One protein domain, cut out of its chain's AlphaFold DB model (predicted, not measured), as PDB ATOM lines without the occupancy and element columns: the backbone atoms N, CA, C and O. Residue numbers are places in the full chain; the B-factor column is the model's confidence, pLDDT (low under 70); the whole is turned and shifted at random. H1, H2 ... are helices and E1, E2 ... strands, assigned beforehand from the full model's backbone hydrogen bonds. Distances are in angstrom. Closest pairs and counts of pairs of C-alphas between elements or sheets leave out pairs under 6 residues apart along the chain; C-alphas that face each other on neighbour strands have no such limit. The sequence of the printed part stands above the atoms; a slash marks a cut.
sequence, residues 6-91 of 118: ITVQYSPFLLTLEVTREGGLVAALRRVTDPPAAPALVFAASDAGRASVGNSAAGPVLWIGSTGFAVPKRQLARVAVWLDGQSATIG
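What this domain is: This is residues 6 to 91 of the 118 residues of an uncharacterized protein of Xanthomonadaceae bacterium NML91-0213 (UniProt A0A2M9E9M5). What would one see first? Two small three-stranded sheets, E1 E2 E3 and E4 E5 E6, come together near Val 26 and Ala 51, and one long helix, H1, packs over a face of both. A long link, residues 32 to 50, joins the two sheets, and its residues 42 to 43 pair with residues 28 to 29 of E3. What are the parts and size? The printed part has 86 residues, with six named strands followed by one named helix, in the mixed class; both sheets are antiparallel, in the orders E1 E2 E3 and E4 E5 E6. It is compact, with a radius of gyration of the C-alphas of 12.7 A and spans of 39 by 29 by 20 A.

Where its parts are: Where does the first sheet run? E1 is residues 6 to 10, 12.7 A long, from C-alpha 6 at (135.136, 174.480, 77.463). E2 is residues 13 to 20, 21.7 A, and E3 is residues 25 to 31, 19.0 A. What follows? E4 is residues 51 to 56, 14.7 A, from C-alpha 51 at (123.894, 172.103, 77.722); E5 is residues 59 to 64, 15.8 A, and E6 is residues 67 to 69, 6.7 A. H1 is residues 73 to 91, 26.3 A, ending at C-alpha 91 at (121.802, 181.054, 65.429).

How they stand to each other: How are the strands joined? E1 E2 E3 is a meander, each strand the antiparallel neighbour of the one before, with N 8 and O 15 2.7 A apart and N 16 and O 29 2.8 A apart, within hydrogen-bond range. E4 E5 E6 is another, with N 54 and O 61 at 3.0 A and N 62 and O 69 at 2.9 A. Where do the sheets come closest? The closest C-alphas of E3 and E4 are those of Val 26 and Ala 51, 6.1 A. E1 and E4 are apart, and so are E3 and E6. How does H1 sit? With each sheet it makes two layers, a helix on one face of a sheet. Over E1 and E2 its height is 9.5 A and it runs along the strands, at 3 degrees to E2 on the local plane, with Val 8 and Gln 75 the closest C-alphas of E1 and H1, 6.3 A. Over E4 and E5 its height is 7.7 A and it runs only just slantwise to the strands, at 30.4 degrees to E4 on the local plane, with Val 53 and Ala 80 the closest C-alphas of E4 and H1, 6.0 A. Is its backbone in order? In H1 every O i to N i+4 pair is within hydrogen-bond range.

The domain as a whole: How far does it reach? The two C-alphas farthest apart are those of Pro 35 and Gly 91, 39.6 A. Is it unbroken? The printed part has no cut; the link from E3 to E4 is long, at 19 residues, and the other links are tight. Where is confidence low? Mean pLDDT of the printed part is 70.3, and residue 12, residues 20 to 50 and residues 87 to 91 are under 70.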
ATOM      1  N   ILE A   6     134.889 173.926  76.127       84.88
ATOM      2  CA  ILE A   6     135.136 174.480  77.463       84.88
ATOM      3  C   ILE A   6     135.193 173.366  78.508       84.88
ATOM      4  O   ILE A   6     134.326 172.496  78.559       84.88
ATOM      5  N   THR A   7     136.199 173.412  79.381       84.12
ATOM      6  CA  THR A   7     136.358 172.454  80.481       84.12
ATOM      7  C   THR A   7     135.937 173.066  81.816       84.12
ATOM      8  O   THR A   7     136.346 174.169  82.184       84.12
ATOM      9  N   VAL A   8     135.130 172.312  82.555       82.94
ATOM     10  CA  VAL A   8     134.602 172.586  83.891       82.94
ATOM     11  C   VAL A   8     135.170 171.550  84.858       82.94
ATOM     12  O   VAL A   8     135.198 170.358  84.555       82.94
ATOM     13  N   GLN A   9     135.619 171.990  86.030       81.94
ATOM     14  CA  GLN A   9     136.111 171.089  87.066       81.94
ATOM     15  C   GLN A   9     134.945 170.694  87.966       81.94
ATOM     16  O   GLN A   9     134.371 171.531  88.662       81.94
ATOM     17  N   TYR A  10     134.610 169.411  87.961       76.44
ATOM     18  CA  TYR A  10     133.559 168.847  88.791       76.44
ATOM     19  C   TYR A  10     134.141 167.690  89.595       76.44
ATOM     20  O   TYR A  10     134.061 166.539  89.181       76.44
ATOM     21  N   SER A  11     134.780 167.992  90.728       70.50
ATOM     22  CA  SER A  11     135.434 166.974  91.558       70.50
ATOM     23  C   SER A  11     134.479 165.804  91.835       70.50
ATOM     24  O   SER A  11     133.384 166.038  92.351       70.50
ATOM     25  N   PRO A  12     134.858 164.557  91.488       68.56
ATOM     26  CA  PRO A  12     136.226 164.079  91.227       68.56
ATOM     27  C   PRO A  12     136.697 164.059  89.751       68.56
ATOM     28  O   PRO A  12     137.764 163.524  89.473       68.56
ATOM     29  N   PHE A  13     135.948 164.598  88.790       72.62
ATOM     30  CA  PHE A  13     136.273 164.542  87.357       72.62
ATOM     31  C   PHE A  13     136.238 165.910  86.648       72.62
ATOM     32  O   PHE A  13     135.896 166.948  87.212       72.62
ATOM     33  N   LEU A  14     136.620 165.934  85.374       77.50
ATOM     34  CA  LEU A  14     136.497 167.096  84.501       77.50
ATOM     35  C   LEU A  14     135.351 166.870  83.511       77.50
ATOM     36  O   LEU A  14     135.227 165.814  82.894       77.50
ATOM     37  N   LEU A  15     134.511 167.878  83.334       76.38
ATOM     38  CA  LEU A  15     133.512 167.925  82.271       76.38
ATOM     39  C   LEU A  15     134.070 168.795  81.151       76.38
ATOM     40  O   LEU A  15     134.580 169.874  81.412       76.38
ATOM     41  N   THR A  16     134.012 168.340  79.908       80.12
ATOM     42  CA  THR A  16     134.398 169.126  78.731       80.12
ATOM     43  C   THR A  16     133.196 169.218  77.811       80.12
ATOM     44  O   THR A  16     132.703 168.200  77.348       80.12
ATOM     45  N   LEU A  17     132.698 170.423  77.578       78.56
ATOM     46  CA  LEU A  17     131.648 170.681  76.599       78.56
ATOM     47  C   LEU A  17     132.312 170.945  75.249       78.56
ATOM     48  O   LEU A  17     133.285 171.694  75.198       78.56
ATOM     49  N   GLU A  18     131.802 170.345  74.183       76.88
ATOM     50  CA  GLU A  18     132.288 170.497  72.809       76.88
ATOM     51  C   GLU A  18     131.102 170.796  71.887       76.88
ATOM     52  O   GLU A  18     130.016 170.240  72.055       76.88
ATOM     53  N   VAL A  19     131.283 171.693  70.919       74.25
ATOM     54  CA  VAL A  19     130.249 171.939  69.903       74.25
ATOM     55  C   VAL A  19     130.458 171.018  68.719       74.25
ATOM     56  O   VAL A  19     131.454 171.138  67.999       74.25
ATOM     57  N   THR A  20     129.464 170.179  68.459       68.31
ATOM     58  CA  THR A  20     129.442 169.322  67.282       68.31
ATOM     59  C   THR A  20     128.751 170.073  66.144       68.31
ATOM     60  O   THR A  20     127.592 170.475  66.252       68.31
ATOM     61  N   ARG A  21     129.469 170.297  65.033       58.47
ATOM     62  CA  ARG A  21     128.936 171.029  63.862       58.47
ATOM     63  C   ARG A  21     127.891 170.246  63.059       58.47
ATOM     64  O   ARG A  21     127.213 170.843  62.231       58.47
ATOM     65  N   GLU A  22     127.722 168.953  63.315       54.78
ATOM     66  CA  GLU A  22     126.546 168.216  62.850       54.78
ATOM     67  C   GLU A  22     125.342 168.590  63.724       54.78
ATOM     68  O   GLU A  22     125.227 168.164  64.870       54.78
ATOM     69  N   GLY A  23     124.462 169.444  63.196       56.06
ATOM     70  CA  GLY A  23     123.179 169.776  63.825       56.06
ATOM     71  C   GLY A  23     123.200 170.887  64.882       56.06
ATOM     72  O   GLY A  23     122.172 171.125  65.510       56.06
ATOM     73  N   GLY A  24     124.327 171.582  65.090       58.47
ATOM     74  CA  GLY A  24     124.395 172.716  66.028       58.47
ATOM     75  C   GLY A  24     124.178 172.312  67.491       58.47
ATOM     76  O   GLY A  24     123.657 173.087  68.297       58.47
ATOM     77  N   LEU A  25     124.534 171.075  67.836       62.56
ATOM     78  CA  LEU A  25     124.358 170.526  69.173       62.56
ATOM     79  C   LEU A  25     125.620 170.748  70.010       62.56
ATOM     80  O   LEU A  25     126.744 170.525  69.563       62.56
ATOM     81  N   VAL A  26     125.423 171.161  71.262       67.56
ATOM     82  CA  VAL A  26     126.489 171.196  72.266       67.56
ATOM     83  C   VAL A  26     126.527 169.836  72.952       67.56
ATOM     84  O   VAL A  26     125.627 169.509  73.726       67.56
ATOM     85  N   ALA A  27     127.555 169.046  72.664       64.75
ATOM     86  CA  ALA A  27     127.805 167.772  73.316       64.75
ATOM     87  C   ALA A  27     128.629 167.971  74.597       64.75
ATOM     88  O   ALA A  27     129.434 168.896  74.715       64.75
ATOM     89  N   ALA A  28     128.449 167.080  75.569       63.91
ATOM     90  CA  ALA A  28     129.233 167.079  76.795       63.91
ATOM     91  C   ALA A  28     129.991 165.761  76.956       63.91
ATOM     92  O   ALA A  28     129.421 164.670  76.916       63.91
ATOM     93  N   LEU A  29     131.289 165.872  77.198       64.38
ATOM     94  CA  LEU A  29     132.202 164.770  77.446       64.38
ATOM     95  C   LEU A  29     132.619 164.773  78.909       64.38
ATOM     96  O   LEU A  29     133.167 165.748  79.425       64.38
ATOM     97  N   ARG A  30     132.425 163.643  79.584       64.75
ATOM     98  CA  ARG A  30     132.982 163.427  80.918       64.75
ATOM     99  C   ARG A  30     134.381 162.828  80.801       64.75
ATOM    100  O   ARG A  30     134.527 161.705  80.323       64.75
ATOM    101  N   ARG A  31     135.398 163.535  81.299       65.75
ATOM    102  CA  ARG A  31     136.781 163.047  81.411       65.75
ATOM    103  C   ARG A  31     137.139 162.840  82.880       65.75
ATOM    104  O   ARG A  31     137.236 163.791  83.646       65.75
ATOM    105  N   VAL A  32     137.335 161.589  83.282       61.34
ATOM    106  CA  VAL A  32     137.789 161.259  84.639       61.34
ATOM    107  C   VAL A  32     139.311 161.345  84.666       61.34
ATOM    108  O   VAL A  32     139.981 160.611  83.943       61.34
ATOM    109  N   THR A  33     139.859 162.261  85.461       60.09
ATOM    110  CA  THR A  33     141.304 162.373  85.684       60.09
ATOM    111  C   THR A  33     141.697 161.492  86.870       60.09
ATOM    112  O   THR A  33     141.728 161.970  87.995       60.09
ATOM    113  N   ASP A  34     141.993 160.227  86.560       53.41
ATOM    114  CA  ASP A  34     142.773 159.257  87.352       53.41
ATOM    115  C   ASP A  34     142.113 158.548  88.575       53.41
ATOM    116  O   ASP A  34     141.424 159.197  89.365       53.41
ATOM    117  N   PRO A  35     142.332 157.218  88.766       51.28
ATOM    118  CA  PRO A  35     142.989 156.287  87.844       51.28
ATOM    119  C   PRO A  35     142.081 155.889  86.657       51.28
ATOM    120  O   PRO A  35     140.852 155.825  86.788       51.28
ATOM    121  N   PRO A  36     142.658 155.652  85.464       51.19
ATOM    122  CA  PRO A  36     141.945 155.639  84.191       51.19
ATOM    123  C   PRO A  36     141.370 154.248  83.889       51.19
ATOM    124  O   PRO A  36     141.990 153.442  83.207       51.19
ATOM    125  N   ALA A  37     140.170 153.952  84.382       44.88
ATOM    126  CA  ALA A  37     139.434 152.747  83.970       44.88
ATOM    127  C   ALA A  37     138.015 153.036  83.461       44.88
ATOM    128  O   ALA A  37     137.351 152.149  82.930       44.88
ATOM    129  N   ALA A  38     137.531 154.270  83.603       45.50
ATOM    130  CA  ALA A  38     136.202 154.620  83.138       45.50
ATOM    131  C   ALA A  38     136.280 155.093  81.679       45.50
ATOM    132  O   ALA A  38     136.965 156.088  81.420       45.50
ATOM    133  N   PRO A  39     135.573 154.449  80.731       50.62
ATOM    134  CA  PRO A  39     135.436 154.997  79.389       50.62
ATOM    135  C   PRO A  39     134.927 156.437  79.496       50.62
ATOM    136  O   PRO A  39     134.112 156.758  80.373       50.62
ATOM    137  N   ALA A  40     135.432 157.309  78.619       52.75
ATOM    138  CA  ALA A  40     134.830 158.612  78.397       52.75
ATOM    139  C   ALA A  40     133.365 158.355  78.034       52.75
ATOM    140  O   ALA A  40     133.058 157.937  76.920       52.75
ATOM    141  N   LEU A  41     132.465 158.502  79.009       52.41
ATOM    142  CA  LEU A  41     131.038 158.446  78.751       52.41
ATOM    143  C   LEU A  41     130.748 159.711  77.959       52.41
ATOM    144  O   LEU A  41     130.698 160.819  78.501       52.41
ATOM    145  N   VAL A  42     130.669 159.523  76.648       53.38
ATOM    146  CA  VAL A  42     130.107 160.494  75.732       53.38
ATOM    147  C   VAL A  42     128.631 160.521  76.077       53.38
ATOM    148  O   VAL A  42     127.903 159.575  75.776       53.38
ATOM    149  N   PHE A  43     128.181 161.583  76.742       53.69
ATOM    150  CA  PHE A  43     126.760 161.895  76.753       53.69
ATOM    151  C   PHE A  43     126.462 162.428  75.355       53.69
ATOM    152  O   PHE A  43     126.408 163.635  75.122       53.69
ATOM    153  N   ALA A  44     126.386 161.508  74.390       48.91
ATOM    154  CA  ALA A  44     125.860 161.812  73.082       48.91
ATOM    155  C   ALA A  44     124.418 162.215  73.353       48.91
ATOM    156  O   ALA A  44     123.620 161.415  73.843       48.91
ATOM    157  N   ALA A  45     124.138 163.498  73.151       49.31
ATOM    158  CA  ALA A  45     122.808 164.061  73.180       49.31
ATOM    159  C   ALA A  45     122.016 163.463  72.011       49.31
ATOM    160  O   ALA A  45     121.725 164.147  71.036       49.31
ATOM    161  N   SER A  46     121.714 162.169  72.084       41.25
ATOM    162  CA  SER A  46     120.730 161.530  71.237       41.25
ATOM    163  C   SER A  46     119.390 162.127  71.662       41.25
ATOM    164  O   SER A  46     118.808 161.756  72.676       41.25
ATOM    165  N   ASP A  47     118.995 163.153  70.919       41.06
ATOM    166  CA  ASP A  47     117.671 163.772  70.846       41.06
ATOM    167  C   ASP A  47     117.247 164.850  71.874       41.06
ATOM    168  O   ASP A  47     116.321 165.596  71.580       41.06
ATOM    169  N   ALA A  48     117.910 165.062  73.025       43.53
ATOM    170  CA  ALA A  48     117.403 166.061  74.005       43.53
ATOM    171  C   ALA A  48     118.438 166.773  74.903       43.53
ATOM    172  O   ALA A  48     118.096 167.358  75.932       43.53
ATOM    173  N   GLY A  49     119.723 166.728  74.565       54.97
ATOM    174  CA  GLY A  49     120.791 167.083  75.504       54.97
ATOM    175  C   GLY A  49     121.426 168.461  75.345       54.97
ATOM    176  O   GLY A  49     122.650 168.519  75.345       54.97
ATOM    177  N   ARG A  50     120.679 169.564  75.198       66.81
ATOM    178  CA  ARG A  50     121.317 170.899  75.192       66.81
ATOM    179  C   ARG A  50     121.978 171.170  76.548       66.81
ATOM    180  O   ARG A  50     121.334 171.038  77.589       66.81
ATOM    181  N   ALA A  51     123.249 171.569  76.532       75.38
ATOM    182  CA  ALA A  51     123.894 172.103  77.722       75.38
ATOM    183  C   ALA A  51     123.287 173.474  78.057       75.38
ATOM    184  O   ALA A  51     123.192 174.342  77.191       75.38
ATOM    185  N   SER A  52     122.860 173.672  79.301       77.31
ATOM    186  CA  SER A  52     122.295 174.942  79.765       77.31
ATOM    187  C   SER A  52     122.679 175.218  81.213       77.31
ATOM    188  O   SER A  52     122.914 174.305  82.001       77.31
ATOM    189  N   VAL A  53     122.773 176.493  81.578       83.56
ATOM    190  CA  VAL A  53     122.958 176.904  82.971       83.56
ATOM    191  C   VAL A  53     121.592 177.267  83.535       83.56
ATOM    192  O   VAL A  53     120.864 178.052  82.931       83.56
ATOM    193  N   GLY A  54     121.244 176.697  84.684       84.00
ATOM    194  CA  GLY A  54     119.971 176.959  85.346       84.00
ATOM    195  C   GLY A  54     120.081 176.842  86.859       84.00
ATOM    196  O   GLY A  54     121.177 176.762  87.412       84.00
ATOM    197  N   ASN A  55     118.931 176.797  87.530       84.12
ATOM    198  CA  ASN A  55     118.857 176.656  88.980       84.12
ATOM    199  C   ASN A  55     118.164 175.345  89.367       84.12
ATOM    200  O   ASN A  55     117.177 174.943  88.758       84.12
ATOM    201  N   SER A  56     118.687 174.704  90.406       84.38
ATOM    202  CA  SER A  56     118.072 173.608  91.153       84.38
ATOM    203  C   SER A  56     117.678 174.108  92.550       84.38
ATOM    204  O   SER A  56     118.078 175.199  92.963       84.38
ATOM    205  N   ALA A  57     116.949 173.294  93.316       81.38
ATOM    206  CA  ALA A  57     116.642 173.562  94.722       81.38
ATOM    207  C   ALA A  57     117.907 173.802  95.575       81.38
ATOM    208  O   ALA A  57     117.865 174.541  96.552       81.38
ATOM    209  N   ALA A  58     119.044 173.218  95.179       78.62
ATOM    210  CA  ALA A  58     120.335 173.383  95.850       78.62
ATOM    211  C   ALA A  58     121.154 174.601  95.367       78.62
ATOM    212  O   ALA A  58     122.228 174.869  95.905       78.62
ATOM    213  N   GLY A  59     120.680 175.336  94.356       83.50
ATOM    214  CA  GLY A  59     121.381 176.480  93.771       83.50
ATOM    215  C   GLY A  59     121.699 176.318  92.279       83.50
ATOM    216  O   GLY A  59     121.097 175.481  91.606       83.50
ATOM    217  N   PRO A  60     122.600 177.150  91.727       85.81
ATOM    218  CA  PRO A  60     122.886 177.166  90.298       85.81
ATOM    219  C   PRO A  60     123.636 175.895  89.873       85.81
ATOM    220  O   PRO A  60     124.554 175.443  90.561       85.81
ATOM    221  N   VAL A  61     123.233 175.318  88.744       86.00
ATOM    222  CA  VAL A  61     123.709 174.026  88.231       86.00
ATOM    223  C   VAL A  61     123.897 174.072  86.715       86.00
ATOM    224  O   VAL A  61     123.236 174.833  86.004       86.00
ATOM    225  N   LEU A  62     124.811 173.241  86.219       84.75
ATOM    226  CA  LEU A  62     124.979 172.973  84.795       84.75
ATOM    227  C   LEU A  62     124.086 171.791  84.425       84.75
ATOM    228  O   LEU A  62     124.274 170.700  84.956       84.75
ATOM    229  N   TRP A  63     123.142 171.994  83.519       81.44
ATOM    230  CA  TRP A  63     122.299 170.947  82.962       81.44
ATOM    231  C   TRP A  63     122.898 170.428  81.659       81.44
ATOM    232  O   TRP A  63     123.250 171.214  80.782       81.44
ATOM    233  N   ILE A  64     123.004 169.108  81.532       76.62
ATOM    234  CA  ILE A  64     123.337 168.400  80.292       76.62
ATOM    235  C   ILE A  64     122.210 167.391  80.069       76.62
ATOM    236  O   ILE A  64     122.125 166.373  80.764       76.62
ATOM    237  N   GLY A  65     121.295 167.713  79.152       74.38
ATOM    238  CA  GLY A  65     120.016 167.005  79.055       74.38
ATOM    239  C   GLY A  65     119.257 167.077  80.378       74.38
ATOM    240  O   GLY A  65     119.046 168.159  80.916       74.38
ATOM    241  N   SER A  66     118.888 165.924  80.934       74.62
ATOM    242  CA  SER A  66     118.209 165.820  82.232       74.62
ATOM    243  C   SER A  66     119.155 165.731  83.437       74.62
ATOM    244  O   SER A  66     118.693 165.644  84.574       74.62
ATOM    245  N   THR A  67     120.475 165.739  83.221       77.19
ATOM    246  CA  THR A  67     121.458 165.578  84.303       77.19
ATOM    247  C   THR A  67     121.966 166.935  84.779       77.19
ATOM    248  O   THR A  67     122.497 167.710  83.985       77.19
ATOM    249  N   GLY A  68     121.830 167.213  86.078       80.94
ATOM    250  CA  GLY A  68     122.316 168.438  86.716       80.94
ATOM    251  C   GLY A  68     123.644 168.236  87.450       80.94
ATOM    252  O   GLY A  68     123.788 167.302  88.238       80.94
ATOM    253  N   PHE A  69     124.597 169.142  87.236       81.38
ATOM    254  CA  PHE A  69     125.918 169.142  87.866       81.38
ATOM    255  C   PHE A  69     126.107 170.400  88.716       81.38
ATOM    256  O   PHE A  69     126.060 171.529  88.216       81.38
ATOM    257  N   ALA A  70     126.360 170.208  90.010       85.56
ATOM    258  CA  ALA A  70     126.670 171.282  90.951       85.56
ATOM    259  C   ALA A  70     128.127 171.750  90.791       85.56
ATOM    260  O   ALA A  70     129.027 171.341  91.520       85.56
ATOM    261  N   VAL A  71     128.372 172.591  89.792       83.12
ATOM    262  CA  VAL A  71     129.686 173.194  89.529       83.12
ATOM    263  C   VAL A  71     129.847 174.546  90.249       83.12
ATOM    264  O   VAL A  71     128.862 175.243  90.504       83.12
ATOM    265  N   PRO A  72     131.083 174.978  90.563       86.81
ATOM    266  CA  PRO A  72     131.322 176.262  91.218       86.81
ATOM    267  C   PRO A  72     130.766 177.451  90.421       86.81
ATOM    268  O   PRO A  72     130.959 177.537  89.207       86.81
ATOM    269  N   LYS A  73     130.175 178.444  91.106       84.94
ATOM    270  CA  LYS A  73     129.558 179.641  90.485       84.94
ATOM    271  C   LYS A  73     130.446 180.335  89.446       84.94
ATOM    272  O   LYS A  73     129.969 180.727  88.387       84.94
ATOM    273  N   ARG A  74     131.749 180.465  89.728       87.00
ATOM    274  CA  ARG A  74     132.716 181.076  88.795       87.00
ATOM    275  C   ARG A  74     132.837 180.294  87.490       87.00
ATOM    276  O   ARG A  74     133.022 180.890  86.437       87.00
ATOM    277  N   GLN A  75     132.746 178.971  87.557       87.62
ATOM    278  CA  GLN A  75     132.797 178.125  86.374       87.62
ATOM    279  C   GLN A  75     131.462 178.139  85.629       87.62
ATOM    280  O   GLN A  75     131.475 178.234  84.408       87.62
ATOM    281  N   LEU A  76     130.331 178.169  86.342       86.62
ATOM    282  CA  LEU A  76     129.013 178.361  85.726       86.62
ATOM    283  C   LEU A  76     128.920 179.652  84.924       86.62
ATOM    284  O   LEU A  76     128.448 179.622  83.796       86.62
ATOM    285  N   ALA A  77     129.421 180.765  85.465       86.88
ATOM    286  CA  ALA A  77     129.445 182.034  84.745       86.88
ATOM    287  C   ALA A  77     130.250 181.933  83.437       86.88
ATOM    288  O   ALA A  77     129.808 182.409  82.396       86.88
ATOM    289  N   ARG A  78     131.404 181.250  83.462       88.81
ATOM    290  CA  ARG A  78     132.218 181.011  82.259       88.81
ATOM    291  C   ARG A  78     131.502 180.122  81.243       88.81
ATOM    292  O   ARG A  78     131.584 180.393  80.050       88.81
ATOM    293  N   VAL A  79     130.804 179.087  81.709       84.25
ATOM    294  CA  VAL A  79     130.017 178.197  80.846       84.25
ATOM    295  C   VAL A  79     128.831 178.936  80.231       84.25
ATOM    296  O   VAL A  79     128.602 178.777  79.040       84.25
ATOM    297  N   ALA A  80     128.134 179.788  80.986       84.44
ATOM    298  CA  ALA A  80     127.032 180.599  80.469       84.44
ATOM    299  C   ALA A  80     127.489 181.520  79.327       84.44
ATOM    300  O   ALA A  80     126.894 181.497  78.256       84.44
ATOM    301  N   VAL A  81     128.590 182.255  79.523       86.44
ATOM    302  CA  VAL A  81     129.172 183.127  78.484       86.44
ATOM    303  C   VAL A  81     129.611 182.321  77.260       86.44
ATOM    304  O   VAL A  81     129.413 182.744  76.125       86.44
ATOM    305  N   TRP A  82     130.199 181.143  77.470       86.06
ATOM    306  CA  TRP A  82     130.615 180.291  76.362       86.06
ATOM    307  C   TRP A  82     129.418 179.759  75.563       86.06
ATOM    308  O   TRP A  82     129.440 179.855  74.338       86.06
ATOM    309  N   LEU A  83     128.373 179.257  76.237       79.69
ATOM    310  CA  LEU A  83     127.136 178.771  75.610       79.69
ATOM    311  C   LEU A  83     126.413 179.872  74.825       79.69
ATOM    312  O   LEU A  83     125.890 179.598  73.746       79.69
ATOM    313  N   ASP A  84     126.415 181.103  75.334       79.19
ATOM    314  CA  ASP A  84     125.869 182.274  74.640       79.19
ATOM    315  C   ASP A  84     126.620 182.538  73.321       79.19
ATOM    316  O   ASP A  84     126.012 182.572  72.250       79.19
ATOM    317  N   GLY A  85     127.958 182.547  73.361       77.44
ATOM    318  CA  GLY A  85     128.788 182.692  72.160       77.44
ATOM    319  C   GLY A  85     128.622 181.550  71.147       77.44
ATOM    320  O   GLY A  85     128.696 181.772  69.935       77.44
ATOM    321  N   GLN A  86     128.351 180.325  71.614       73.81
ATOM    322  CA  GLN A  86     128.018 179.213  70.714       73.81
ATOM    323  C   GLN A  86     126.620 179.375  70.107       73.81
ATOM    324  O   GLN A  86     126.441 179.088  68.929       73.81
ATOM    325  N   SER A  87     125.647 179.881  70.868       62.22
ATOM    326  CA  SER A  87     124.286 180.127  70.376       62.22
ATOM    327  C   SER A  87     124.257 181.213  69.301       62.22
ATOM    328  O   SER A  87     123.571 181.036  68.301       62.22
ATOM    329  N   ALA A  88     125.056 182.276  69.443       52.75
ATOM    330  CA  ALA A  88     125.233 183.285  68.394       52.75
ATOM    331  C   ALA A  88     125.842 182.679  67.115       52.75
ATOM    332  O   ALA A  88     125.375 182.923  66.008       52.75
ATOM    333  N   THR A  89     126.828 181.789  67.269       52.94
ATOM    334  CA  THR A  89     127.494 181.122  66.136       52.94
ATOM    335  C   THR A  89     126.589 180.096  65.430       52.94
ATOM    336  O   THR A  89     126.769 179.821  64.248       52.94
ATOM    337  N   ILE A  90     125.630 179.507  66.151       54.16
ATOM    338  CA  ILE A  90     124.691 178.490  65.642       54.16
ATOM    339  C   ILE A  90     123.364 179.130  65.179       54.16
ATOM    340  O   ILE A  90     122.606 178.504  64.440       54.16
ATOM    341  N   GLY A  91     123.086 180.370  65.592       45.50
ATOM    342  CA  GLY A  91     121.802 181.054  65.429       45.50
ATOM    343  C   GLY A  91     121.767 182.230  64.453       45.50
ATOM    344  O   GLY A  91     120.679 182.756  64.234       45.50
TER     345      GLY A  91